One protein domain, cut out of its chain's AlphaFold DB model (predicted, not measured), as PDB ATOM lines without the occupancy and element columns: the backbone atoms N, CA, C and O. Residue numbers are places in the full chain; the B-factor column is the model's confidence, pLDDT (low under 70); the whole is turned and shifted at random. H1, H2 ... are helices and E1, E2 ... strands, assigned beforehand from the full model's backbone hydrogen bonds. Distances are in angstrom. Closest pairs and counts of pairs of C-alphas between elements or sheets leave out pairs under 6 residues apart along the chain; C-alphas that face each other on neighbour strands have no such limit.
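Overview. This is residues 2 to 31 and 123 to 286 of the 286 residues of the protein "Uncharacterized protein DUF2272" of Pseudacidovorax intermedius (UniProt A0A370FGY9). One strongly twisted sheet of eight strands makes a wall with four helices over one face, in two layers, a sheet and the helices on it. H1 and H2 cover the part around E5, E6 and E7, H3 and H4 the part that ends in E3, and a long link, residues 251 to 278, loops between E7 and the last strand, E8. The printed part has 194 residues, with four named helices and eight named strands that follow along the chain as H1 E1 E2 H2 H3 E3 E4 H4 E5 E6 E7 E8; helices hold 52 and strands 49 of the 101 residues in named elements, and the class is mixed, helices and strands. The mixed sheet runs E2 E1 E7 E6 E5 E4 E8 E3. The whole is compact, with a radius of gyration of the C-alphas of 15.7 A, and rounded, with spans of 45 by 38 by 32 A.

Arrangement. From edge to edge of the sheet the strands' lines turn by 135 degrees. E5, residues 220 to 228, E6, residues 232 to 240, and E7, residues 243 to 250, form a meander, each strand the antiparallel neighbour of the one before, through two hairpins. N 236 and O 224 are 2.8 A apart, and N 247 and O 235 are 2.8 A apart, both within hydrogen-bond range. E6 bends by 58 degrees at residue 237. E7 is parallel to E1, residues 15 to 17, with N 246 and O 15 at 2.8 A. E1 forms a hairpin with the edge strand E2, residues 23 to 25, with N 16 and O 25 at 2.9 A. Pairing along E5 is staggered: residues 220 to 224 pair with E4, residues 187 to 191, and residues 224 to 228 with E6. E4 is antiparallel to E5, with N 190 and O 221 at 2.9 A, and to E8, residues 279 to 285, with N 189 and O 281 at 2.8 A. E8 is antiparallel to the other edge strand, E3, residues 172 to 176, with N 175 and O 282 at 2.7 A. H1, residues 2 to 11, is on the sheet at a height of 8.2 A and runs across the strands; its closest C-alphas to E5 are those of Ala 2 and Val 226, 4.5 A. H2, residues 124 to 134, at a height of 9.3 A, runs along the strands, at 16 degrees to E5 on the local plane; the C-alphas of Ser 124 and Gly 238 of E6, the closest, are 4.3 A apart. H1 and H2 only just touch, only at their ends, with 3 pairs of C-alphas within 8 A, the closest being Ile 4 and Val 131 at 6.1 A. H3, residues 148 to 164, runs across the strands at a height of 7.8 A, its Ala 155 closest to Arg 173 of E3, C-alphas 4.4 A apart. H4, residues 201 to 214, is at a height of 9.2 A and only just over E8, with 3 C-alphas falling on it. H3 touches H4 with residues 149 to 156 alone, closest at the C-alphas of Ala 153 and Leu 208, 5.4 A, at a steep tilt of 69 degrees, only just short of about perpendicular. H1 is apart from H3 and H4. In H1, H2, H3 and H4 every O i to N i+4 pair is within hydrogen-bond range.

Along the chain. H1 begins at C-alpha 2, (176.747, 211.684, 267.975), and is 14.3 A long. H2 is 15.5 A long, H3 24.9 A and H4 19.9 A. E5 is 22.9 A long, from C-alpha 220 at (185.641, 220.188, 252.348); E6 is 19.9 A, E7 21.9 A and E8 17.6 A. E3 is 13.0 A long, E4 13.3 A, E1 7.2 A and E2 5.7 A. E8 ends at C-alpha 285, (169.050, 218.331, 262.060).

Size, cuts and confidence. The C-alphas farthest apart are those of Ala 31 and Gly 165, 47.3 A. Residues 32 to 122 are not printed, and C-alphas 31 and 123 are 12.4 A apart across this cut, in the link from E2 to H2. The links from H2 to H3 and from E7 to E8 are long. The mean pLDDT of the printed part is 95.6, and no printed residue is under 70.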
ATOM      1  N   ALA A   2     175.788 211.385 266.891       98.44
ATOM      2  CA  ALA A   2     176.747 211.684 267.975       98.44
ATOM      3  C   ALA A   2     177.298 210.460 268.742       98.44
ATOM      4  O   ALA A   2     178.505 210.246 268.780       98.44
ATOM      5  N   ARG A   3     176.417 209.603 269.277       98.38
ATOM      6  CA  ARG A   3     176.808 208.389 270.019       98.38
ATOM      7  C   ARG A   3     177.664 207.412 269.197       98.38
ATOM      8  O   ARG A   3     178.564 206.791 269.752       98.38
ATOM      9  N   ILE A   4     177.387 207.261 267.898       98.50
ATOM     10  CA  ILE A   4     178.173 206.395 267.003       98.50
ATOM     11  C   ILE A   4     179.575 206.981 266.816       98.50
ATOM     12  O   ILE A   4     180.561 206.268 266.983       98.50
ATOM     13  N   ALA A   5     179.666 208.290 266.560       98.69
ATOM     14  CA  ALA A   5     180.944 208.979 266.413       98.69
ATOM     15  C   ALA A   5     181.788 208.909 267.701       98.69
ATOM     16  O   ALA A   5     182.971 208.592 267.632       98.69
ATOM     17  N   GLN A   6     181.184 209.111 268.879       98.50
ATOM     18  CA  GLN A   6     181.868 208.972 270.176       98.50
ATOM     19  C   GLN A   6     182.389 207.551 270.417       98.50
ATOM     20  O   GLN A   6     183.523 207.379 270.861       98.50
ATOM     21  N   ALA A   7     181.575 206.532 270.120       97.19
ATOM     22  CA  ALA A   7     181.978 205.139 270.280       97.19
ATOM     23  C   ALA A   7     183.152 204.782 269.356       97.19
ATOM     24  O   ALA A   7     184.102 204.130 269.790       97.19
ATOM     25  N   GLU A   8     183.118 205.242 268.102       97.06
ATOM     26  CA  GLU A   8     184.210 204.997 267.162       97.06
ATOM     27  C   GLU A   8     185.469 205.783 267.553       97.06
ATOM     28  O   GLU A   8     186.552 205.213 267.593       97.06
ATOM     29  N   HIS A   9     185.341 207.042 267.972       97.56
ATOM     30  CA  HIS A   9     186.454 207.831 268.507       97.56
ATOM     31  C   HIS A   9     187.148 207.152 269.703       97.56
ATOM     32  O   HIS A   9     188.379 207.065 269.746       97.56
ATOM     33  N   ALA A  10     186.374 206.593 270.640       95.44
ATOM     34  CA  ALA A  10     186.917 205.814 271.751       95.44
ATOM     35  C   ALA A  10     187.627 204.535 271.269       95.44
ATOM     36  O   ALA A  10     188.704 204.201 271.765       95.44
ATOM     37  N   ALA A  11     187.073 203.847 270.266       93.88
ATOM     38  CA  ALA A  11     187.691 202.661 269.672       93.88
ATOM     39  C   ALA A  11     189.019 202.965 268.947       93.88
ATOM     40  O   ALA A  11     189.868 202.079 268.839       93.88
ATOM     41  N   TRP A  12     189.215 204.211 268.506       94.56
ATOM     42  CA  TRP A  12     190.463 204.733 267.937       94.56
ATOM     43  C   TRP A  12     191.445 205.267 268.993       94.56
ATOM     44  O   TRP A  12     192.468 205.850 268.652       94.56
ATOM     45  N   GLY A  13     191.181 205.070 270.288       93.25
ATOM     46  CA  GLY A  13     192.083 205.505 271.361       93.25
ATOM     47  C   GLY A  13     191.960 206.984 271.738       93.25
ATOM     48  O   GLY A  13     192.706 207.459 272.594       93.25
ATOM     49  N   GLY A  14     190.990 207.705 271.166       95.25
ATOM     50  CA  GLY A  14     190.585 209.014 271.664       95.25
ATOM     51  C   GLY A  14     191.503 210.183 271.285       95.25
ATOM     52  O   GLY A  14     191.723 211.050 272.123       95.25
ATOM     53  N   ALA A  15     192.062 210.232 270.068       97.06
ATOM     54  CA  ALA A  15     192.907 211.355 269.626       97.06
ATOM     55  C   ALA A  15     192.202 212.718 269.799       97.06
ATOM     56  O   ALA A  15     191.138 212.912 269.227       97.06
ATOM     57  N   GLN A  16     192.763 213.673 270.544       98.38
ATOM     58  CA  GLN A  16     192.033 214.882 270.956       98.38
ATOM     59  C   GLN A  16     192.804 216.169 270.660       98.38
ATOM     60  O   GLN A  16     193.953 216.328 271.082       98.38
ATOM     61  N   LEU A  17     192.120 217.114 270.013       98.62
ATOM     62  CA  LEU A  17     192.513 218.515 269.900       98.62
ATOM     63  C   LEU A  17     191.828 219.347 270.992       98.62
ATOM     64  O   LEU A  17     190.610 219.248 271.180       98.62
ATOM     65  N   ASP A  18     192.599 220.160 271.711       98.06
ATOM     66  CA  ASP A  18     192.055 221.103 272.690       98.06
ATOM     67  C   ASP A  18     191.400 222.327 272.026       98.06
ATOM     68  O   ASP A  18     191.285 222.428 270.801       98.06
ATOM     69  N   VAL A  19     190.940 223.262 272.855       97.56
ATOM     70  CA  VAL A  19     190.223 224.461 272.412       97.56
ATOM     71  C   VAL A  19     191.117 225.439 271.634       97.56
ATOM     72  O   VAL A  19     190.618 226.216 270.818       97.56
ATOM     73  N   GLU A  20     192.436 225.386 271.817       96.81
ATOM     74  CA  GLU A  20     193.429 226.092 271.000       96.81
ATOM     75  C   GLU A  20     193.849 225.291 269.755       96.81
ATOM     76  O   GLU A  20     194.681 225.748 268.981       96.81
ATOM     77  N   GLY A  21     193.287 224.101 269.525       97.00
ATOM     78  CA  GLY A  21     193.615 223.250 268.382       97.00
ATOM     79  C   GLY A  21     194.978 222.566 268.474       97.00
ATOM     80  O   GLY A  21     195.553 222.216 267.441       97.00
ATOM     81  N   ARG A  22     195.507 222.369 269.687       97.38
ATOM     82  CA  ARG A  22     196.720 221.582 269.947       97.38
ATOM     83  C   ARG A  22     196.357 220.123 270.180       97.38
ATOM     84  O   ARG A  22     195.367 219.822 270.843       97.38
ATOM     85  N   LEU A  23     197.192 219.209 269.693       97.50
ATOM     86  CA  LEU A  23     197.051 217.783 269.977       97.50
ATOM     87  C   LEU A  23     197.455 217.490 271.426       97.50
ATOM     88  O   LEU A  23     198.637 217.515 271.760       97.50
ATOM     89  N   VAL A  24     196.472 217.201 272.278       97.56
ATOM     90  CA  VAL A  24     196.686 216.881 273.703       97.56
ATOM     91  C   VAL A  24     196.674 215.381 273.985       97.56
ATOM     92  O   VAL A  24     197.109 214.937 275.047       97.56
ATOM     93  N   ARG A  25     196.188 214.582 273.033       96.62
ATOM     94  CA  ARG A  25     196.214 213.120 273.085       96.62
ATOM     95  C   ARG A  25     196.321 212.557 271.676       96.62
ATOM     96  O   ARG A  25     195.520 212.923 270.824       96.62
ATOM     97  N   SER A  26     197.240 211.623 271.464       94.00
ATOM     98  CA  SER A  26     197.305 210.827 270.233       94.00
ATOM     99  C   SER A  26     196.476 209.551 270.376       94.00
ATOM    100  O   SER A  26     196.459 208.938 271.444       94.00
ATOM    101  N   GLY A  27     195.791 209.170 269.302       91.19
ATOM    102  CA  GLY A  27     195.088 207.892 269.170       91.19
ATOM    103  C   GLY A  27     195.842 206.934 268.248       91.19
ATOM    104  O   GLY A  27     197.018 207.143 267.958       91.19
ATOM    105  N   ALA A  28     195.146 205.896 267.791       93.31
ATOM    106  CA  ALA A  28     195.634 204.990 266.763       93.31
ATOM    107  C   ALA A  28     195.638 205.678 265.389       93.31
ATOM    108  O   ALA A  28     194.722 206.435 265.073       93.31
ATOM    109  N   ALA A  29     196.632 205.378 264.560       93.31
ATOM    110  CA  ALA A  29     196.695 205.842 263.178       93.31
ATOM    111  C   ALA A  29     196.071 204.832 262.199       93.31
ATOM    112  O   ALA A  29     196.110 203.616 262.401       93.31
ATOM    113  N   GLU A  30     195.542 205.337 261.087       93.50
ATOM    114  CA  GLU A  30     194.826 204.579 260.051       93.50
ATOM    115  C   GLU A  30     195.609 203.385 259.495       93.50
ATOM    116  O   GLU A  30     195.016 202.372 259.128       93.50
ATOM    117  N   ALA A  31     196.940 203.471 259.481       88.94
ATOM    118  CA  ALA A  31     197.820 202.446 258.940       88.94
ATOM    119  C   ALA A  31     198.128 201.302 259.921       88.94
ATOM    120  O   ALA A  31     198.775 200.333 259.519       88.94
ATOM    121  N   TRP A 123     189.449 209.506 253.712       95.81
ATOM    122  CA  TRP A 123     188.257 208.746 254.133       95.81
ATOM    123  C   TRP A 123     187.336 209.502 255.098       95.81
ATOM    124  O   TRP A 123     186.359 208.945 255.599       95.81
ATOM    125  N   SER A 124     187.605 210.789 255.347       97.56
ATOM    126  CA  SER A 124     186.804 211.615 256.267       97.56
ATOM    127  C   SER A 124     185.311 211.666 255.910       97.56
ATOM    128  O   SER A 124     184.475 211.640 256.806       97.56
ATOM    129  N   ALA A 125     184.958 211.717 254.624       97.06
ATOM    130  CA  ALA A 125     183.559 211.753 254.198       97.06
ATOM    131  C   ALA A 125     182.895 210.372 254.250       97.06
ATOM    132  O   ALA A 125     181.770 210.271 254.729       97.06
ATOM    133  N   ALA A 126     183.615 209.312 253.865       96.81
ATOM    134  CA  ALA A 126     183.154 207.935 254.037       96.81
ATOM    135  C   ALA A 126     182.853 207.626 255.516       96.81
ATOM    136  O   ALA A 126     181.855 206.979 255.823       96.81
ATOM    137  N   PHE A 127     183.658 208.153 256.448       98.38
ATOM    138  CA  PHE A 127     183.375 208.078 257.884       98.38
ATOM    139  C   PHE A 127     182.037 208.736 258.256       98.38
ATOM    140  O   PHE A 127     181.251 208.122 258.973       98.38
ATOM    141  N   ILE A 128     181.742 209.943 257.760       98.62
ATOM    142  CA  ILE A 128     180.456 210.613 258.026       98.62
ATOM    143  C   ILE A 128     179.287 209.825 257.429       98.62
ATOM    144  O   ILE A 128     178.298 209.603 258.125       98.62
ATOM    145  N   SER A 129     179.421 209.336 256.194       97.88
ATOM    146  CA  SER A 129     178.424 208.478 255.541       97.88
ATOM    147  C   SER A 129     178.162 207.201 256.346       97.88
ATOM    148  O   SER A 129     177.010 206.830 256.572       97.88
ATOM    149  N   TRP A 130     179.210 206.574 256.885       97.94
ATOM    150  CA  TRP A 130     179.075 205.443 257.803       97.94
ATOM    151  C   TRP A 130     178.365 205.826 259.104       97.94
ATOM    152  O   TRP A 130     177.398 205.166 259.477       97.94
ATOM    153  N   VAL A 131     178.755 206.923 259.762       98.62
ATOM    154  CA  VAL A 131     178.078 207.400 260.982       98.62
ATOM    155  C   VAL A 131     176.595 207.694 260.730       98.62
ATOM    156  O   VAL A 131     175.762 207.412 261.595       98.62
ATOM    157  N   ALA A 132     176.253 208.263 259.572       98.31
ATOM    158  CA  ALA A 132     174.880 208.533 259.163       98.31
ATOM    159  C   ALA A 132     174.086 207.232 258.973       98.31
ATOM    160  O   ALA A 132     172.999 207.088 259.536       98.31
ATOM    161  N   ARG A 133     174.659 206.251 258.261       96.94
ATOM    162  CA  ARG A 133     174.013 204.961 257.980       96.94
ATOM    163  C   ARG A 133     173.808 204.139 259.257       96.94
ATOM    164  O   ARG A 133     172.712 203.645 259.496       96.94
ATOM    165  N   GLU A 134     174.802 204.091 260.144       98.00
ATOM    166  CA  GLU A 134     174.682 203.465 261.475       98.00
ATOM    167  C   GLU A 134     173.691 204.193 262.396       98.00
ATOM    168  O   GLU A 134     173.153 203.611 263.339       98.00
ATOM    169  N   ALA A 135     173.448 205.484 262.158       97.31
ATOM    170  CA  ALA A 135     172.419 206.238 262.864       97.31
ATOM    171  C   ALA A 135     171.001 205.980 262.325       97.31
ATOM    172  O   ALA A 135     170.052 206.461 262.941       97.31
ATOM    173  N   GLY A 136     170.858 205.218 261.236       96.81
ATOM    174  CA  GLY A 136     169.575 204.818 260.659       96.81
ATOM    175  C   GLY A 136     169.046 205.731 259.555       96.81
ATOM    176  O   GLY A 136     167.923 205.498 259.110       96.81
ATOM    177  N   LEU A 137     169.824 206.722 259.100       96.56
ATOM    178  CA  LEU A 137     169.448 207.544 257.945       96.56
ATOM    179  C   LEU A 137     169.289 206.668 256.700       96.56
ATOM    180  O   LEU A 137     170.081 205.748 256.472       96.56
ATOM    181  N   GLN A 138     168.269 206.964 255.904       94.88
ATOM    182  CA  GLN A 138     167.936 206.244 254.681       94.88
ATOM    183  C   GLN A 138     168.335 207.035 253.427       94.88
ATOM    184  O   GLN A 138     168.486 208.260 253.476       94.88
ATOM    185  N   PRO A 139     168.481 206.363 252.269       92.38
ATOM    186  CA  PRO A 139     168.597 207.054 250.990       92.38
ATOM    187  C   PRO A 139     167.437 208.038 250.788       92.38
ATOM    188  O   PRO A 139     166.275 207.691 250.997       92.38
ATOM    189  N   GLY A 140     167.757 209.270 250.393       91.69
ATOM    190  CA  GLY A 140     166.796 210.372 250.264       91.69
ATOM    191  C   GLY A 140     166.651 211.243 251.518       91.69
ATOM    192  O   GLY A 140     166.257 212.398 251.392       91.69
ATOM    193  N   GLU A 141     167.023 210.734 252.697       95.75
ATOM    194  CA  GLU A 141     167.171 211.541 253.919       95.75
ATOM    195  C   GLU A 141     168.593 212.104 254.055       95.75
ATOM    196  O   GLU A 141     168.799 213.157 254.658       95.75
ATOM    197  N   PHE A 142     169.587 211.395 253.518       97.00
ATOM    198  CA  PHE A 142     170.989 211.798 253.514       97.00
ATOM    199  C   PHE A 142     171.695 211.253 252.267       97.00
ATOM    200  O   PHE A 142     171.357 210.172 251.779       97.00
ATOM    201  N   VAL A 143     172.692 211.985 251.769       95.38
ATOM    202  CA  VAL A 143     173.551 211.552 250.655       95.38
ATOM    203  C   VAL A 143     174.777 210.821 251.201       95.38
ATOM    204  O   VAL A 143     175.620 211.425 251.867       95.38
ATOM    205  N   PHE A 144     174.909 209.527 250.900       95.62
ATOM    206  CA  PHE A 144     176.046 208.721 251.347       95.62
ATOM    207  C   PHE A 144     177.186 208.771 250.331       95.62
ATOM    208  O   PHE A 144     177.295 207.929 249.443       95.62
ATOM    209  N   SER A 145     178.060 209.759 250.485       94.06
ATOM    210  CA  SER A 145     179.132 210.043 249.530       94.06
ATOM    211  C   SER A 145     180.526 209.943 250.154       94.06
ATOM    212  O   SER A 145     180.713 210.095 251.368       94.06
ATOM    213  N   GLU A 146     181.524 209.714 249.304       92.62
ATOM    214  CA  GLU A 146     182.945 209.885 249.630       92.62
ATOM    215  C   GLU A 146     183.404 211.358 249.625       92.62
ATOM    216  O   GLU A 146     184.572 211.645 249.898       92.62
ATOM    217  N   ALA A 147     182.513 212.308 249.325       94.19
ATOM    218  CA  ALA A 147     182.811 213.734 249.285       94.19
ATOM    219  C   ALA A 147     181.908 214.537 250.234       94.19
ATOM    220  O   ALA A 147     180.685 214.542 250.117       94.19
ATOM    221  N   HIS A 148     182.533 215.318 251.125       97.50
ATOM    222  CA  HIS A 148     181.832 216.233 252.044       97.50
ATOM    223  C   HIS A 148     180.903 217.214 251.326       97.50
ATOM    224  O   HIS A 148     179.842 217.572 251.832       97.50
ATOM    225  N   ALA A 149     181.301 217.643 250.130       96.88
ATOM    226  CA  ALA A 149     180.536 218.593 249.343       96.88
ATOM    227  C   ALA A 149     179.169 218.050 248.895       96.88
ATOM    228  O   ALA A 149     178.268 218.845 248.651       96.88
ATOM    229  N   ASP A 150     178.985 216.731 248.807       95.50
ATOM    230  CA  ASP A 150     177.776 216.162 248.207       95.50
ATOM    231  C   ASP A 150     176.606 216.175 249.202       95.50
ATOM    232  O   ASP A 150     175.523 216.656 248.866       95.50
ATOM    233  N   TYR A 151     176.829 215.809 250.470       96.19
ATOM    234  CA  TYR A 151     175.820 216.037 251.515       96.19
ATOM    235  C   TYR A 151     175.712 217.504 251.952       96.19
ATOM    236  O   TYR A 151     174.638 217.937 252.368       96.19
ATOM    237  N   ALA A 152     176.772 218.312 251.825       98.12
ATOM    238  CA  ALA A 152     176.657 219.761 252.013       98.12
ATOM    239  C   ALA A 152     175.723 220.394 250.964       98.12
ATOM    240  O   ALA A 152     174.906 221.250 251.306       98.12
ATOM    241  N   ALA A 153     175.809 219.949 249.705       97.06
ATOM    242  CA  ALA A 153     174.928 220.387 248.626       97.06
ATOM    243  C   ALA A 153     173.474 219.944 248.857       97.06
ATOM    244  O   ALA A 153     172.557 220.733 248.638       97.06
ATOM    245  N   ASP A 154     173.254 218.724 249.353       96.75
ATOM    246  CA  ASP A 154     171.914 218.242 249.708       96.75
ATOM    247  C   ASP A 154     171.273 219.067 250.840       96.75
ATOM    248  O   ASP A 154     170.138 219.541 250.728       96.75
ATOM    249  N   ALA A 155     172.036 219.361 251.895       98.06
ATOM    250  CA  ALA A 155     171.571 220.211 252.987       98.06
ATOM    251  C   ALA A 155     171.343 221.671 252.551       98.06
ATOM    252  O   ALA A 155     170.425 222.338 253.043       98.06
ATOM    253  N   TRP A 156     172.156 222.184 251.621       97.75
ATOM    254  CA  TRP A 156     171.943 223.488 250.989       97.75
ATOM    255  C   TRP A 156     170.638 223.516 250.191       97.75
ATOM    256  O   TRP A 156     169.832 224.435 250.349       97.75
ATOM    257  N   HIS A 157     170.367 222.475 249.407       96.06
ATOM    258  CA  HIS A 157     169.119 222.357 248.663       96.06
ATOM    259  C   HIS A 157     167.906 222.282 249.596       96.06
ATOM    260  O   HIS A 157     166.911 222.975 249.378       96.06
ATOM    261  N   THR A 158     168.022 221.525 250.688       97.31
ATOM    262  CA  THR A 158     167.003 221.453 251.742       97.31
ATOM    263  C   THR A 158     166.707 222.836 252.330       97.31
ATOM    264  O   THR A 158     165.542 223.223 252.426       97.31
ATOM    265  N   ARG A 159     167.738 223.645 252.625       96.62
ATOM    266  CA  ARG A 159     167.577 225.045 253.070       96.62
ATOM    267  C   ARG A 159     166.795 225.888 252.052       96.62
ATOM    268  O   ARG A 159     165.924 226.662 252.445       96.62
ATOM    269  N   MET A 160     167.097 225.761 250.759       95.88
ATOM    270  CA  MET A 160     166.418 226.521 249.697       95.88
ATOM    271  C   MET A 160     164.947 226.105 249.529       95.88
ATOM    272  O   MET A 160     164.070 226.956 249.354       95.88
ATOM    273  N   GLN A 161     164.659 224.806 249.626       95.88
ATOM    274  CA  GLN A 161     163.294 224.280 249.579       95.88
ATOM    275  C   GLN A 161     162.460 224.804 250.754       95.88
ATOM    276  O   GLN A 161     161.387 225.361 250.535       95.88
ATOM    277  N   GLU A 162     162.987 224.745 251.981       94.00
ATOM    278  CA  GLU A 162     162.310 225.309 253.155       94.00
ATOM    279  C   GLU A 162     162.033 226.811 253.001       94.00
ATOM    280  O   GLU A 162     160.924 227.265 253.284       94.00
ATOM    281  N   GLY A 163     163.005 227.579 252.498       93.06
ATOM    282  CA  GLY A 163     162.855 229.021 252.273       93.06
ATOM    283  C   GLY A 163     161.786 229.392 251.237       93.06
ATOM    284  O   GLY A 163     161.225 230.484 251.298       93.06
ATOM    285  N   SER A 164     161.481 228.482 250.309       95.25
ATOM    286  CA  SER A 164     160.440 228.639 249.281       95.25
ATOM    287  C   SER A 164     159.118 227.943 249.632       95.25
ATOM    288  O   SER A 164     158.169 228.003 248.852       95.25
ATOM    289  N   GLY A 165     159.034 227.292 250.798       93.44
ATOM    290  CA  GLY A 165     157.867 226.516 251.222       93.44
ATOM    291  C   GLY A 165     157.685 225.187 250.480       93.44
ATOM    292  O   GLY A 165     156.630 224.563 250.597       93.44
ATOM    293  N   ALA A 166     158.686 224.746 249.714       93.50
ATOM    294  CA  ALA A 166     158.674 223.448 249.054       93.50
ATOM    295  C   ALA A 166     158.961 222.319 250.067       93.50
ATOM    296  O   ALA A 166     159.774 222.495 250.980       93.50
ATOM    297  N   PRO A 167     158.322 221.143 249.926       90.88
ATOM    298  CA  PRO A 167     158.619 220.001 250.779       90.88
ATOM    299  C   PRO A 167     160.045 219.499 250.529       90.88
ATOM    300  O   PRO A 167     160.510 219.468 249.391       90.88
ATOM    301  N   SER A 168     160.707 219.056 251.597       93.12
ATOM    302  CA  SER A 168     162.041 218.464 251.540       93.12
ATOM    303  C   SER A 168     162.107 217.205 252.393       93.12
ATOM    304  O   SER A 168     161.657 217.228 253.543       93.12
ATOM    305  N   ALA A 169     162.686 216.137 251.844       92.62
ATOM    306  CA  ALA A 169     162.923 214.875 252.543       92.62
ATOM    307  C   ALA A 169     164.282 214.822 253.268       92.62
ATOM    308  O   ALA A 169     164.480 213.937 254.094       92.62
ATOM    309  N   GLY A 170     165.197 215.763 252.996       96.31
ATOM    310  CA  GLY A 170     166.535 215.760 253.591       96.31
ATOM    311  C   GLY A 170     166.470 215.910 255.108       96.31
ATOM    312  O   GLY A 170     165.754 216.767 255.616       96.31
ATOM    313  N   ALA A 171     167.207 215.100 255.859       97.06
ATOM    314  CA  ALA A 171     167.188 215.118 257.324       97.06
ATOM    315  C   ALA A 171     167.933 216.321 257.924       97.06
ATOM    316  O   ALA A 171     167.768 216.648 259.102       97.06
ATOM    317  N   MET A 172     168.768 216.979 257.120       98.00
ATOM    318  CA  MET A 172     169.607 218.092 257.537       98.00
ATOM    319  C   MET A 172     169.411 219.296 256.627       98.00
ATOM    320  O   MET A 172     169.267 219.163 255.416       98.00
ATOM    321  N   ARG A 173     169.475 220.491 257.211       97.94
ATOM    322  CA  ARG A 173     169.480 221.763 256.479       97.94
ATOM    323  C   ARG A 173     170.787 222.509 256.692       97.94
ATOM    324  O   ARG A 173     171.350 222.487 257.785       97.94
ATOM    325  N   ALA A 174     171.238 223.226 255.671       98.44
ATOM    326  CA  ALA A 174     172.361 224.140 255.802       98.44
ATOM    327  C   ALA A 174     171.967 225.367 256.640       98.44
ATOM    328  O   ALA A 174     170.958 226.025 256.378       98.44
ATOM    329  N   CYS A 175     172.802 225.706 257.612       98.38
ATOM    330  CA  CYS A 175     172.740 226.870 258.486       98.38
ATOM    331  C   CYS A 175     174.105 227.572 258.504       98.38
ATOM    332  O   CYS A 175     175.133 226.941 258.262       98.38
ATOM    333  N   ASP A 176     174.123 228.875 258.799       98.00
ATOM    334  CA  ASP A 176     175.384 229.600 258.985       98.00
ATOM    335  C   ASP A 176     175.841 229.365 260.425       98.00
ATOM    336  O   ASP A 176     175.173 229.796 261.370       98.00
ATOM    337  N   LEU A 177     176.961 228.663 260.597       97.94
ATOM    338  CA  LEU A 177     177.516 228.321 261.911       97.94
ATOM    339  C   LEU A 177     177.894 229.567 262.729       97.94
ATOM    340  O   LEU A 177     177.954 229.525 263.957       97.94
ATOM    341  N   ARG A 178     178.122 230.701 262.063       94.25
ATOM    342  CA  ARG A 178     178.477 231.968 262.713       94.25
ATOM    343  C   ARG A 178     177.266 232.649 263.347       94.25
ATOM    344  O   ARG A 178     177.439 233.508 264.204       94.25
ATOM    345  N   THR A 179     176.051 232.278 262.944       96.88
ATOM    346  CA  THR A 179     174.796 232.855 263.461       96.88
ATOM    347  C   THR A 179     173.839 231.811 264.034       96.88
ATOM    348  O   THR A 179     172.815 232.168 264.614       96.88
ATOM    349  N   THR A 180     174.180 230.525 263.930       97.81
ATOM    350  CA  THR A 180     173.364 229.404 264.403       97.81
ATOM    351  C   THR A 180     174.145 228.574 265.412       97.81
ATOM    352  O   THR A 180     175.213 228.055 265.100       97.81
ATOM    353  N   ALA A 181     173.591 228.411 266.614       97.69
ATOM    354  CA  ALA A 181     174.193 227.559 267.634       97.69
ATOM    355  C   ALA A 181     174.116 226.071 267.222       97.69
ATOM    356  O   ALA A 181     173.017 225.602 266.891       97.69
ATOM    357  N   PRO A 182     175.236 225.324 267.263       98.06
ATOM    358  CA  PRO A 182     175.257 223.901 266.947       98.06
ATOM    359  C   PRO A 182     174.551 223.068 268.022       98.06
ATOM    360  O   PRO A 182     174.534 223.422 269.204       98.06
ATOM    361  N   ARG A 183     173.986 221.932 267.612       98.31
ATOM    362  CA  ARG A 183     173.324 220.951 268.480       98.31
ATOM    363  C   ARG A 183     174.024 219.605 268.382       98.31
ATOM    364  O   ARG A 183     174.635 219.277 267.370       98.31
ATOM    365  N   VAL A 184     173.899 218.793 269.431       98.69
ATOM    366  CA  VAL A 184     174.394 217.411 269.409       98.69
ATOM    367  C   VAL A 184     173.753 216.658 268.243       98.69
ATOM    368  O   VAL A 184     172.533 216.575 268.144       98.69
ATOM    369  N   GLY A 185     174.593 216.081 267.387       98.44
ATOM    370  CA  GLY A 185     174.199 215.370 266.178       98.44
ATOM    371  C   GLY A 185     174.393 216.162 264.887       98.44
ATOM    372  O   GLY A 185     174.513 215.512 263.850       98.44
ATOM    373  N   ASP A 186     174.451 217.496 264.940       98.75
ATOM    374  CA  ASP A 186     174.701 218.339 263.763       98.75
ATOM    375  C   ASP A 186     176.094 218.059 263.171       98.75
ATOM    376  O   ASP A 186     176.975 217.526 263.855       98.75
ATOM    377  N   LEU A 187     176.317 218.451 261.914       98.88
ATOM    378  CA  LEU A 187     177.657 218.464 261.321       98.88
ATOM    379  C   LEU A 187     178.159 219.898 261.195       98.88
ATOM    380  O   LEU A 187     177.471 220.748 260.634       98.88
ATOM    381  N   VAL A 188     179.372 220.164 261.668       98.69
ATOM    382  CA  VAL A 188     180.062 221.431 261.398       98.69
ATOM    383  C   VAL A 188     181.061 221.224 260.280       98.69
ATOM    384  O   VAL A 188     181.848 220.286 260.321       98.69
ATOM    385  N   CYS A 189     181.021 222.093 259.280       98.50
ATOM    386  CA  CYS A 189     181.718 221.913 258.022       98.50
ATOM    387  C   CYS A 189     182.481 223.172 257.608       98.50
ATOM    388  O   CYS A 189     182.085 224.307 257.896       98.50
ATOM    389  N   HIS A 190     183.563 222.963 256.866       97.88
ATOM    390  CA  HIS A 190     184.351 224.038 256.279       97.88
ATOM    391  C   HIS A 190     184.999 223.619 254.959       97.88
ATOM    392  O   HIS A 190     185.296 222.444 254.724       97.88
ATOM    393  N   ALA A 191     185.272 224.604 254.107       96.62
ATOM    394  CA  ALA A 191     186.079 224.411 252.911       96.62
ATOM    395  C   ALA A 191     187.577 224.271 253.252       96.62
ATOM    396  O   ALA A 191     188.059 224.722 254.301       96.62
ATOM    397  N   ARG A 192     188.333 223.595 252.380       93.75
ATOM    398  CA  ARG A 192     189.757 223.267 252.566       93.75
ATOM    399  C   ARG A 192     190.570 223.510 251.297       93.75
ATOM    400  O   ARG A 192     190.032 223.747 250.221       93.75
ATOM    401  N   ALA A 193     191.895 223.429 251.447       90.88
ATOM    402  CA  ALA A 193     192.866 223.597 250.368       90.88
ATOM    403  C   ALA A 193     192.604 224.874 249.542       90.88
ATOM    404  O   ALA A 193     192.504 225.956 250.117       90.88
ATOM    405  N   ALA A 194     192.471 224.750 248.221       87.12
ATOM    406  CA  ALA A 194     192.238 225.870 247.309       87.12
ATOM    407  C   ALA A 194     190.888 226.589 247.514       87.12
ATOM    408  O   ALA A 194     190.658 227.622 246.901       87.12
ATOM    409  N   SER A 195     189.999 226.064 248.363       90.31
ATOM    410  CA  SER A 195     188.681 226.642 248.649       90.31
ATOM    411  C   SER A 195     188.600 227.303 250.030       90.31
ATOM    412  O   SER A 195     187.507 227.622 250.484       90.31
ATOM    413  N   ARG A 196     189.730 227.511 250.727       89.12
ATOM    414  CA  ARG A 196     189.740 228.108 252.080       89.12
ATOM    415  C   ARG A 196     189.253 229.558 252.145       89.12
ATOM    416  O   ARG A 196     188.949 230.016 253.240       89.12
ATOM    417  N   ASP A 197     189.159 230.232 251.005       91.00
ATOM    418  CA  ASP A 197     188.680 231.613 250.915       91.00
ATOM    419  C   ASP A 197     187.143 231.715 250.931       91.00
ATOM    420  O   ASP A 197     186.606 232.815 251.003       91.00
ATOM    421  N   LEU A 198     186.423 230.585 250.910       93.00
ATOM    422  CA  LEU A 198     184.967 230.545 251.091       93.00
ATOM    423  C   LEU A 198     184.630 230.741 252.580       93.00
ATOM    424  O   LEU A 198     184.533 229.774 253.337       93.00
ATOM    425  N   VAL A 199     184.502 232.000 253.002       92.25
ATOM    426  CA  VAL A 199     184.372 232.415 254.414       92.25
ATOM    427  C   VAL A 199     182.955 232.845 254.799       92.25
ATOM    428  O   VAL A 199     182.701 233.215 255.950       92.25
ATOM    429  N   THR A 200     182.004 232.754 253.872       94.88
ATOM    430  CA  THR A 200     180.573 232.949 254.122       94.88
ATOM    431  C   THR A 200     179.745 231.752 253.660       94.88
ATOM    432  O   THR A 200     180.167 230.962 252.813       94.88
ATOM    433  N   LEU A 201     178.540 231.613 254.224       96.81
ATOM    434  CA  LEU A 201     177.617 230.556 253.819       96.81
ATOM    435  C   LEU A 201     177.167 230.714 252.356       96.81
ATOM    436  O   LEU A 201     177.068 229.710 251.660       96.81
ATOM    437  N   ASP A 202     176.923 231.940 251.890       96.06
ATOM    438  CA  ASP A 202     176.434 232.188 250.528       96.06
ATOM    439  C   ASP A 202     177.504 231.857 249.475       96.06
ATOM    440  O   ASP A 202     177.219 231.129 248.527       96.06
ATOM    441  N   GLU A 203     178.760 232.278 249.683       96.50
ATOM    442  CA  GLU A 203     179.887 231.907 248.806       96.50
ATOM    443  C   GLU A 203     180.044 230.385 248.698       96.50
ATOM    444  O   GLU A 203     180.299 229.845 247.615       96.50
ATOM    445  N   LEU A 204     179.888 229.680 249.825       97.38
ATOM    446  CA  LEU A 204     179.936 228.226 249.854       97.38
ATOM    447  C   LEU A 204     178.726 227.607 249.146       97.38
ATOM    448  O   LEU A 204     178.906 226.666 248.378       97.38
ATOM    449  N   GLY A 205     177.520 228.137 249.355       97.38
ATOM    450  CA  GLY A 205     176.297 227.712 248.672       97.38
ATOM    451  C   GLY A 205     176.417 227.817 247.153       97.38
ATOM    452  O   GLY A 205     176.144 226.857 246.432       97.38
ATOM    453  N   GLU A 206     176.935 228.936 246.650       96.25
ATOM    454  CA  GLU A 206     177.218 229.088 245.223       96.25
ATOM    455  C   GLU A 206     178.278 228.098 244.723       96.25
ATOM    456  O   GLU A 206     178.168 227.566 243.616       96.25
ATOM    457  N   ALA A 207     179.327 227.842 245.511       96.75
ATOM    458  CA  ALA A 207     180.355 226.869 245.157       96.75
ATOM    459  C   ALA A 207     179.799 225.436 245.094       96.75
ATOM    460  O   ALA A 207     180.184 224.681 244.199       96.75
ATOM    461  N   LEU A 208     178.879 225.081 245.996       97.19
ATOM    462  CA  LEU A 208     178.173 223.798 246.006       97.19
ATOM    463  C   LEU A 208     177.314 223.629 244.744       97.19
ATOM    464  O   LEU A 208     177.412 222.603 244.069       97.19
ATOM    465  N   GLU A 209     176.553 224.656 244.361       95.44
ATOM    466  CA  GLU A 209     175.751 224.634 243.128       95.44
ATOM    467  C   GLU A 209     176.628 224.553 241.869       95.44
ATOM    468  O   GLU A 209     176.386 223.732 240.980       95.44
ATOM    469  N   ARG A 210     177.718 225.335 241.805       94.31
ATOM    470  CA  ARG A 210     178.692 225.250 240.701       94.31
ATOM    471  C   ARG A 210     179.307 223.859 240.594       94.31
ATOM    472  O   ARG A 210     179.429 223.334 239.485       94.31
ATOM    473  N   ARG A 211     179.675 223.249 241.724       92.75
ATOM    474  CA  ARG A 211     180.174 221.871 241.759       92.75
ATOM    475  C   ARG A 211     179.143 220.910 241.179       92.75
ATOM    476  O   ARG A 211     179.501 220.102 240.327       92.75
ATOM    477  N   ARG A 212     177.881 221.000 241.598       88.75
ATOM    478  CA  ARG A 212     176.814 220.117 241.109       88.75
ATOM    479  C   ARG A 212     176.598 220.255 239.600       88.75
ATOM    480  O   ARG A 212     176.397 219.254 238.920       88.75
ATOM    481  N   ALA A 213     176.690 221.476 239.077       90.94
ATOM    482  CA  ALA A 213     176.521 221.754 237.653       90.94
ATOM    483  C   ALA A 213     177.711 221.296 236.787       90.94
ATOM    484  O   ALA A 213     177.519 220.888 235.646       90.94
ATOM    485  N   THR A 214     178.941 221.387 237.301       91.31
ATOM    486  CA  THR A 214     180.168 221.204 236.496       91.31
ATOM    487  C   THR A 214     180.964 219.945 236.834       91.31
ATOM    488  O   THR A 214     181.889 219.589 236.107       91.31
ATOM    489  N   GLY A 215     180.657 219.292 237.953       86.25
ATOM    490  CA  GLY A 215     181.467 218.217 238.521       86.25
ATOM    491  C   GLY A 215     182.792 218.685 239.130       86.25
ATOM    492  O   GLY A 215     183.625 217.842 239.467       86.25
ATOM    493  N   SER A 216     183.023 219.996 239.283       87.25
ATOM    494  CA  SER A 216     184.279 220.519 239.828       87.25
ATOM    495  C   SER A 216     184.539 220.026 241.256       87.25
ATOM    496  O   SER A 216     183.613 219.809 242.042       87.25
ATOM    497  N   GLY A 217     185.813 219.866 241.623       88.19
ATOM    498  CA  GLY A 217     186.192 219.528 242.995       88.19
ATOM    499  C   GLY A 217     185.885 220.674 243.962       88.19
ATOM    500  O   GLY A 217     186.141 221.833 243.646       88.19
ATOM    501  N   LEU A 218     185.372 220.344 245.150       95.56
ATOM    502  CA  LEU A 218     185.196 221.278 246.262       95.56
ATOM    503  C   LEU A 218     185.715 220.610 247.544       95.56
ATOM    504  O   LEU A 218     184.972 219.881 248.203       95.56
ATOM    505  N   PRO A 219     187.009 220.774 247.875       95.12
ATOM    506  CA  PRO A 219     187.586 220.167 249.064       95.12
ATOM    507  C   PRO A 219     186.927 220.733 250.319       95.12
ATOM    508  O   PRO A 219     186.956 221.938 250.570       95.12
ATOM    509  N   MET A 220     186.355 219.848 251.123       96.50
ATOM    510  CA  MET A 220     185.641 220.188 252.348       96.50
ATOM    511  C   MET A 220     185.943 219.168 253.437       96.50
ATOM    512  O   MET A 220     186.524 218.110 253.186       96.50
ATOM    513  N   HIS A 221     185.560 219.508 254.659       98.12
ATOM    514  CA  HIS A 221     185.588 218.607 255.794       98.12
ATOM    515  C   HIS A 221     184.468 218.946 256.757       98.12
ATOM    516  O   HIS A 221     184.119 220.118 256.900       98.12
ATOM    517  N   CYS A 222     183.950 217.918 257.410       98.62
ATOM    518  CA  CYS A 222     182.895 218.002 258.393       98.62
ATOM    519  C   CYS A 222     183.206 217.096 259.582       98.62
ATOM    520  O   CYS A 222     183.660 215.964 259.394       98.62
ATOM    521  N   ASP A 223     182.860 217.581 260.771       98.81
ATOM    522  CA  ASP A 223     182.878 216.822 262.016       98.81
ATOM    523  C   ASP A 223     181.454 216.699 262.577       98.81
ATOM    524  O   ASP A 223     180.634 217.607 262.426       98.81
ATOM    525  N   VAL A 224     181.170 215.602 263.282       98.88
ATOM    526  CA  VAL A 224     179.911 215.403 264.017       98.88
ATOM    527  C   VAL A 224     179.994 216.120 265.357       98.88
ATOM    528  O   VAL A 224     180.898 215.831 266.134       98.88
ATOM    529  N   VAL A 225     179.037 216.983 265.684       98.88
ATOM    530  CA  VAL A 225     178.908 217.572 267.024       98.88
ATOM    531  C   VAL A 225     178.443 216.488 267.996       98.88
ATOM    532  O   VAL A 225     177.363 215.912 267.841       98.88
ATOM    533  N   VAL A 226     179.250 216.188 269.012       98.88
ATOM    534  CA  VAL A 226     179.000 215.087 269.954       98.88
ATOM    535  C   VAL A 226     178.588 215.551 271.347       98.88
ATOM    536  O   VAL A 226     177.907 214.811 272.056       98.88
ATOM    537  N   GLN A 227     178.958 216.771 271.729       98.62
ATOM    538  CA  GLN A 227     178.613 217.376 273.013       98.62
ATOM    539  C   GLN A 227     178.523 218.895 272.856       98.62
ATOM    540  O   GLN A 227     179.257 219.474 272.063       98.62
ATOM    541  N   VAL A 228     177.636 219.535 273.619       98.62
ATOM    542  CA  VAL A 228     177.519 220.995 273.718       98.62
ATOM    543  C   VAL A 228     177.344 221.354 275.192       98.62
ATOM    544  O   VAL A 228     176.554 220.717 275.886       98.62
ATOM    545  N   ASP A 229     178.063 222.366 275.662       97.50
ATOM    546  CA  ASP A 229     177.904 222.962 276.991       97.50
ATOM    547  C   ASP A 229     177.930 224.499 276.895       97.50
ATOM    548  O   ASP A 229     177.846 225.066 275.805       97.50
ATOM    549  N   ASP A 230     177.998 225.197 278.028       95.38
ATOM    550  CA  ASP A 230     177.946 226.662 278.044       95.38
ATOM    551  C   ASP A 230     179.216 227.339 277.499       95.38
ATOM    552  O   ASP A 230     179.166 228.506 277.115       95.38
ATOM    553  N   GLY A 231     180.351 226.634 277.455       96.69
ATOM    554  CA  GLY A 231     181.628 227.165 276.974       96.69
ATOM    555  C   GLY A 231     181.935 226.840 275.511       96.69
ATOM    556  O   GLY A 231     182.847 227.434 274.932       96.69
ATOM    557  N   GLY A 232     181.226 225.891 274.906       98.31
ATOM    558  CA  GLY A 232     181.513 225.441 273.550       98.31
ATOM    559  C   GLY A 232     180.907 224.086 273.223       98.31
ATOM    560  O   GLY A 232     179.914 223.656 273.812       98.31
ATOM    561  N   PHE A 233     181.522 223.404 272.267       98.75
ATOM    562  CA  PHE A 233     181.076 222.103 271.797       98.75
ATOM    563  C   PHE A 233     182.252 221.231 271.371       98.75
ATOM    564  O   PHE A 233     183.302 221.725 270.956       98.75
ATOM    565  N   ASP A 234     182.060 219.923 271.487       98.81
ATOM    566  CA  ASP A 234     183.013 218.915 271.043       98.81
ATOM    567  C   ASP A 234     182.526 218.281 269.750       98.81
ATOM    568  O   ASP A 234     181.334 217.993 269.584       98.81
ATOM    569  N   THR A 235     183.462 218.041 268.841       98.88
ATOM    570  CA  THR A 235     183.214 217.417 267.548       98.88
ATOM    571  C   THR A 235     184.081 216.181 267.365       98.88
ATOM    572  O   THR A 235     185.122 216.049 268.005       98.88
ATOM    573  N   VAL A 236     183.648 215.257 266.509       98.94
ATOM    574  CA  VAL A 236     184.422 214.080 266.098       98.94
ATOM    575  C   VAL A 236     184.449 213.999 264.577       98.94
ATOM    576  O   VAL A 236     183.397 213.902 263.940       98.94
ATOM    577  N   GLY A 237     185.656 213.987 264.017       98.50
ATOM    578  CA  GLY A 237     185.919 213.865 262.584       98.50
ATOM    579  C   GLY A 237     186.763 212.643 262.245       98.50
ATOM    580  O   GLY A 237     187.615 212.222 263.027       98.50
ATOM    581  N   GLY A 238     186.545 212.076 261.059       97.88
ATOM    582  CA  GLY A 238     187.410 211.041 260.491       97.88
ATOM    583  C   GLY A 238     188.576 211.642 259.702       97.88
ATOM    584  O   GLY A 238     188.441 212.718 259.127       97.88
ATOM    585  N   ASN A 239     189.697 210.928 259.625       97.50
ATOM    586  CA  ASN A 239     190.898 211.280 258.858       97.50
ATOM    587  C   ASN A 239     191.437 212.687 259.174       97.50
ATOM    588  O   ASN A 239     191.871 213.437 258.298       97.50
ATOM    589  N   VAL A 240     191.379 213.059 260.453       96.81
ATOM    590  CA  VAL A 240     192.060 214.235 260.998       96.81
ATOM    591  C   VAL A 240     193.251 213.710 261.774       96.81
ATOM    592  O   VAL A 240     193.051 212.973 262.737       96.81
ATOM    593  N   LEU A 241     194.469 214.075 261.356       95.31
ATOM    594  CA  LEU A 241     195.705 213.466 261.871       95.31
ATOM    595  C   LEU A 241     195.702 211.938 261.704       95.31
ATOM    596  O   LEU A 241     196.026 211.211 262.638       95.31
ATOM    597  N   ASP A 242     195.253 211.467 260.536       96.38
ATOM    598  CA  ASP A 242     195.215 210.046 260.173       96.38
ATOM    599  C   ASP A 242     194.429 209.176 261.179       96.38
ATOM    600  O   ASP A 242     194.678 207.982 261.329       96.38
ATOM    601  N   SER A 243     193.468 209.785 261.891       97.12
ATOM    602  CA  SER A 243     192.716 209.183 262.997       97.12
ATOM    603  C   SER A 243     191.242 209.622 263.010       97.12
ATOM    604  O   SER A 243     190.834 210.525 262.273       97.12
ATOM    605  N   VAL A 244     190.426 208.973 263.852       97.94
ATOM    606  CA  VAL A 244     189.127 209.500 264.304       97.94
ATOM    607  C   VAL A 244     189.369 210.402 265.512       97.94
ATOM    608  O   VAL A 244     189.621 209.936 266.629       97.94
ATOM    609  N   THR A 245     189.315 211.707 265.280       98.69
ATOM    610  CA  THR A 245     189.845 212.717 266.199       98.69
ATOM    611  C   THR A 245     188.727 213.585 266.751       98.69
ATOM    612  O   THR A 245     187.880 214.084 266.011       98.69
ATOM    613  N   GLY A 246     188.743 213.749 268.071       98.81
ATOM    614  CA  GLY A 246     187.913 214.685 268.802       98.81
ATOM    615  C   GLY A 246     188.508 216.091 268.749       98.81
ATOM    616  O   GLY A 246     189.730 216.261 268.759       98.81
ATOM    617  N   ARG A 247     187.660 217.115 268.713       98.62
ATOM    618  CA  ARG A 247     188.072 218.522 268.716       98.62
ATOM    619  C   ARG A 247     187.138 219.341 269.587       98.62
ATOM    620  O   ARG A 247     185.925 219.268 269.426       98.62
ATOM    621  N   ARG A 248     187.711 220.173 270.454       98.56
ATOM    622  CA  ARG A 248     186.956 221.170 271.214       98.56
ATOM    623  C   ARG A 248     186.921 222.505 270.468       98.56
ATOM    624  O   ARG A 248     187.962 223.012 270.055       98.56
ATOM    625  N   LEU A 249     185.738 223.102 270.348       98.44
ATOM    626  CA  LEU A 249     185.525 224.441 269.795       98.44
ATOM    627  C   LEU A 249     184.818 225.327 270.829       98.44
ATOM    628  O   LEU A 249     183.811 224.928 271.411       98.44
ATOM    629  N   ALA A 250     185.353 226.520 271.086       97.94
ATOM    630  CA  ALA A 250     184.785 227.482 272.029       97.94
ATOM    631  C   ALA A 250     183.705 228.360 271.396       97.94
ATOM    632  O   ALA A 250     183.791 228.748 270.226       97.94
ATOM    633  N   PHE A 251     182.732 228.749 272.218       98.19
ATOM    634  CA  PHE A 251     181.844 229.854 271.888       98.19
ATOM    635  C   PHE A 251     182.483 231.207 272.195       98.19
ATOM    636  O   PHE A 251     183.296 231.334 273.114       98.19
ATOM    637  N   ALA A 252     182.068 232.238 271.457       95.62
ATOM    638  CA  ALA A 252     182.434 233.610 271.770       95.62
ATOM    639  C   ALA A 252     181.855 234.009 273.144       95.62
ATOM    640  O   ALA A 252     180.742 233.580 273.487       95.62
ATOM    641  N   PRO A 253     182.542 234.865 273.924       94.31
ATOM    642  CA  PRO A 253     182.140 235.202 275.287       94.31
ATOM    643  C   PRO A 253     180.677 235.647 275.405       94.31
ATOM    644  O   PRO A 253     180.250 236.587 274.736       94.31
ATOM    645  N   ARG A 254     179.930 235.016 276.324       94.19
ATOM    646  CA  ARG A 254     178.499 235.287 276.590       94.19
ATOM    647  C   ARG A 254     177.571 235.017 275.393       94.19
ATOM    648  O   ARG A 254     176.474 235.565 275.336       94.19
ATOM    649  N   THR A 255     177.991 234.173 274.455       96.50
ATOM    650  CA  THR A 255     177.173 233.725 273.320       96.50
ATOM    651  C   THR A 255     177.118 232.196 273.260       96.50
ATOM    652  O   THR A 255     177.770 231.511 274.041       96.50
ATOM    653  N   ARG A 256     176.347 231.663 272.306       96.88
ATOM    654  CA  ARG A 256     176.396 230.251 271.881       96.88
ATOM    655  C   ARG A 256     176.831 230.113 270.418       96.88
ATOM    656  O   ARG A 256     176.377 229.222 269.710       96.88
ATOM    657  N   LEU A 257     177.633 231.065 269.946       97.50
ATOM    658  CA  LEU A 257     178.120 231.137 268.570       97.50
ATOM    659  C   LEU A 257     179.616 230.852 268.555       97.50
ATOM    660  O   LEU A 257     180.307 231.217 269.503       97.50
ATOM    661  N   LEU A 258     180.104 230.198 267.500       97.19
ATOM    662  CA  LEU A 258     181.524 229.875 267.357       97.19
ATOM    663  C   LEU A 258     182.382 231.139 267.503       97.19
ATOM    664  O   LEU A 258     182.083 232.176 266.910       97.19
ATOM    665  N   ASP A 259     183.455 231.045 268.287       96.12
ATOM    666  CA  ASP A 259     184.383 232.157 268.456       96.12
ATOM    667  C   ASP A 259     185.039 232.546 267.113       96.12
ATOM    668  O   ASP A 259     185.536 231.700 266.366       96.12
ATOM    669  N   ALA A 260     185.059 233.842 266.791       93.50
ATOM    670  CA  ALA A 260     185.603 234.336 265.525       93.50
ATOM    671  C   ALA A 260     187.105 234.033 265.349       93.50
ATOM    672  O   ALA A 260     187.588 233.999 264.220       93.50
ATOM    673  N   SER A 261     187.831 233.754 266.438       94.81
ATOM    674  CA  SER A 261     189.239 233.332 266.405       94.81
ATOM    675  C   SER A 261     189.491 232.024 265.659       94.81
ATOM    676  O   SER A 261     190.624 231.775 265.260       94.81
ATOM    677  N   TYR A 262     188.469 231.195 265.426       95.31
ATOM    678  CA  TYR A 262     188.620 230.001 264.592       95.31
ATOM    679  C   TYR A 262     188.695 230.317 263.092       95.31
ATOM    680  O   TYR A 262     189.144 229.461 262.331       95.31
ATOM    681  N   GLN A 263     188.290 231.517 262.659       92.94
ATOM    682  CA  GLN A 263     188.345 231.921 261.253       92.94
ATOM    683  C   GLN A 263     189.784 232.248 260.811       92.94
ATOM    684  O   GLN A 263     190.559 232.816 261.587       92.94
ATOM    685  N   PRO A 264     190.167 231.949 259.554       89.88
ATOM    686  CA  PRO A 264     191.454 232.369 259.016       89.88
ATOM    687  C   PRO A 264     191.576 233.899 258.982       89.88
ATOM    688  O   PRO A 264     190.600 234.611 258.765       89.88
ATOM    689  N   GLY A 265     192.798 234.411 259.147       83.81
ATOM    690  CA  GLY A 265     193.093 235.832 258.939       83.81
ATOM    691  C   GLY A 265     192.840 236.753 260.135       83.81
ATOM    692  O   GLY A 265     193.100 237.950 260.021       83.81
ATOM    693  N   CYS A 266     192.414 236.241 261.297       79.62
ATOM    694  CA  CYS A 266     192.363 237.059 262.510       79.62
ATOM    695  C   CYS A 266     193.747 237.175 263.173       79.62
ATOM    696  O   CYS A 266     194.131 236.349 263.998       79.62
ATOM    697  N   SER A 267     194.500 238.225 262.840       74.50
ATOM    698  CA  SER A 267     195.857 238.452 263.365       74.50
ATOM    699  C   SER A 267     195.917 238.839 264.850       74.50
ATOM    700  O   SER A 267     196.958 238.671 265.476       74.50
ATOM    701  N   ALA A 268     194.821 239.350 265.416       82.12
ATOM    702  CA  ALA A 268     194.727 239.760 266.822       82.12
ATOM    703  C   ALA A 268     194.047 238.712 267.726       82.12
ATOM    704  O   ALA A 268     193.848 238.957 268.915       82.12
ATOM    705  N   CYS A 269     193.652 237.567 267.166       87.12
ATOM    706  CA  CYS A 269     192.961 236.506 267.886       87.12
ATOM    707  C   CYS A 269     193.932 235.502 268.520       87.12
ATOM    708  O   CYS A 269     195.094 235.399 268.132       87.12
ATOM    709  N   THR A 270     193.424 234.705 269.464       88.00
ATOM    710  CA  THR A 270     194.094 233.483 269.929       88.00
ATOM    711  C   THR A 270     194.410 232.572 268.744       88.00
ATOM    712  O   THR A 270     193.523 232.302 267.935       88.00
ATOM    713  N   ASP A 271     195.646 232.074 268.658       88.62
ATOM    714  CA  ASP A 271     196.008 231.057 267.670       88.62
ATOM    715  C   ASP A 271     195.232 229.766 267.963       88.62
ATOM    716  O   ASP A 271     195.348 229.186 269.044       88.62
ATOM    717  N   ARG A 272     194.398 229.348 267.006       95.06
ATOM    718  CA  ARG A 272     193.612 228.111 267.076       95.06
ATOM    719  C   ARG A 272     194.295 226.943 266.367       95.06
ATOM    720  O   ARG A 272     193.659 225.907 266.181       95.06
ATOM    721  N   HIS A 273     195.555 227.092 265.954       94.00
ATOM    722  CA  HIS A 273     196.405 226.056 265.368       94.00
ATOM    723  C   HIS A 273     195.657 225.176 264.348       94.00
ATOM    724  O   HIS A 273     195.187 225.655 263.313       94.00
ATOM    725  N   MET A 274     195.515 223.878 264.638       94.94
ATOM    726  CA  MET A 274     194.871 222.902 263.754       94.94
ATOM    727  C   MET A 274     193.345 223.034 263.690       94.94
ATOM    728  O   MET A 274     192.698 222.332 262.909       94.94
ATOM    729  N   SER A 275     192.756 223.890 264.521       96.88
ATOM    730  CA  SER A 275     191.337 224.252 264.515       96.88
ATOM    731  C   SER A 275     191.043 225.535 263.738       96.88
ATOM    732  O   SER A 275     189.869 225.835 263.537       96.88
ATOM    733  N   THR A 276     192.055 226.247 263.230       95.69
ATOM    734  CA  THR A 276     191.858 227.425 262.370       95.69
ATOM    735  C   THR A 276     191.356 227.023 260.979       95.69
ATOM    736  O   THR A 276     192.112 226.530 260.131       95.69
ATOM    737  N   ALA A 277     190.079 227.274 260.701       95.62
ATOM    738  CA  ALA A 277     189.434 226.941 259.433       95.62
ATOM    739  C   ALA A 277     188.254 227.883 259.136       95.62
ATOM    740  O   ALA A 277     187.709 228.482 260.061       95.62
ATOM    741  N   PRO A 278     187.837 228.031 257.863       96.06
ATOM    742  CA  PRO A 278     186.670 228.833 257.503       96.06
ATOM    743  C   PRO A 278     185.374 228.097 257.888       96.06
ATOM    744  O   PRO A 278     184.635 227.595 257.042       96.06
ATOM    745  N   TRP A 279     185.139 227.944 259.190       96.94
ATOM    746  CA  TRP A 279     183.988 227.254 259.766       96.94
ATOM    747  C   TRP A 279     182.727 228.083 259.543       96.94
ATOM    748  O   TRP A 279     182.442 229.016 260.295       96.94
ATOM    749  N   VAL A 280     181.997 227.775 258.477       97.06
ATOM    750  CA  VAL A 280     180.854 228.588 258.025       97.06
ATOM    751  C   VAL A 280     179.569 227.787 257.928       97.06
ATOM    752  O   VAL A 280     178.488 228.348 258.085       97.06
ATOM    753  N   LEU A 281     179.668 226.480 257.703       98.62
ATOM    754  CA  LEU A 281     178.521 225.638 257.408       98.62
ATOM    755  C   LEU A 281     178.182 224.756 258.605       98.62
ATOM    756  O   LEU A 281     179.026 224.028 259.119       98.62
ATOM    757  N   LEU A 282     176.921 224.803 259.014       98.75
ATOM    758  CA  LEU A 282     176.313 223.879 259.959       98.75
ATOM    759  C   LEU A 282     175.231 223.092 259.215       98.75
ATOM    760  O   LEU A 282     174.271 223.687 258.739       98.75
ATOM    761  N   LEU A 283     175.361 221.773 259.113       98.69
ATOM    762  CA  LEU A 283     174.255 220.899 258.715       98.69
ATOM    763  C   LEU A 283     173.476 220.573 259.981       98.69
ATOM    764  O   LEU A 283     173.897 219.742 260.787       98.69
ATOM    765  N   GLN A 284     172.370 221.282 260.172       98.06
ATOM    766  CA  GLN A 284     171.536 221.151 261.353       98.06
ATOM    767  C   GLN A 284     170.419 220.137 261.112       98.06
ATOM    768  O   GLN A 284     169.739 220.208 260.086       98.06
ATOM    769  N   TRP A 285     170.198 219.243 262.077       95.88
ATOM    770  CA  TRP A 285     169.050 218.331 262.060       95.88
ATOM    771  C   TRP A 285     167.715 219.085 262.015       95.88
ATOM    772  O   TRP A 285     167.536 220.091 262.717       95.88
ATOM    773  N   ARG A 286     166.795 218.581 261.188       93.06
ATOM    774  CA  ARG A 286     165.428 219.095 261.024       93.06
ATOM    775  C   ARG A 286     164.439 218.422 261.966       93.06
ATOM    776  O   ARG A 286     164.593 217.209 262.221       93.06
TER     777      ARG A 286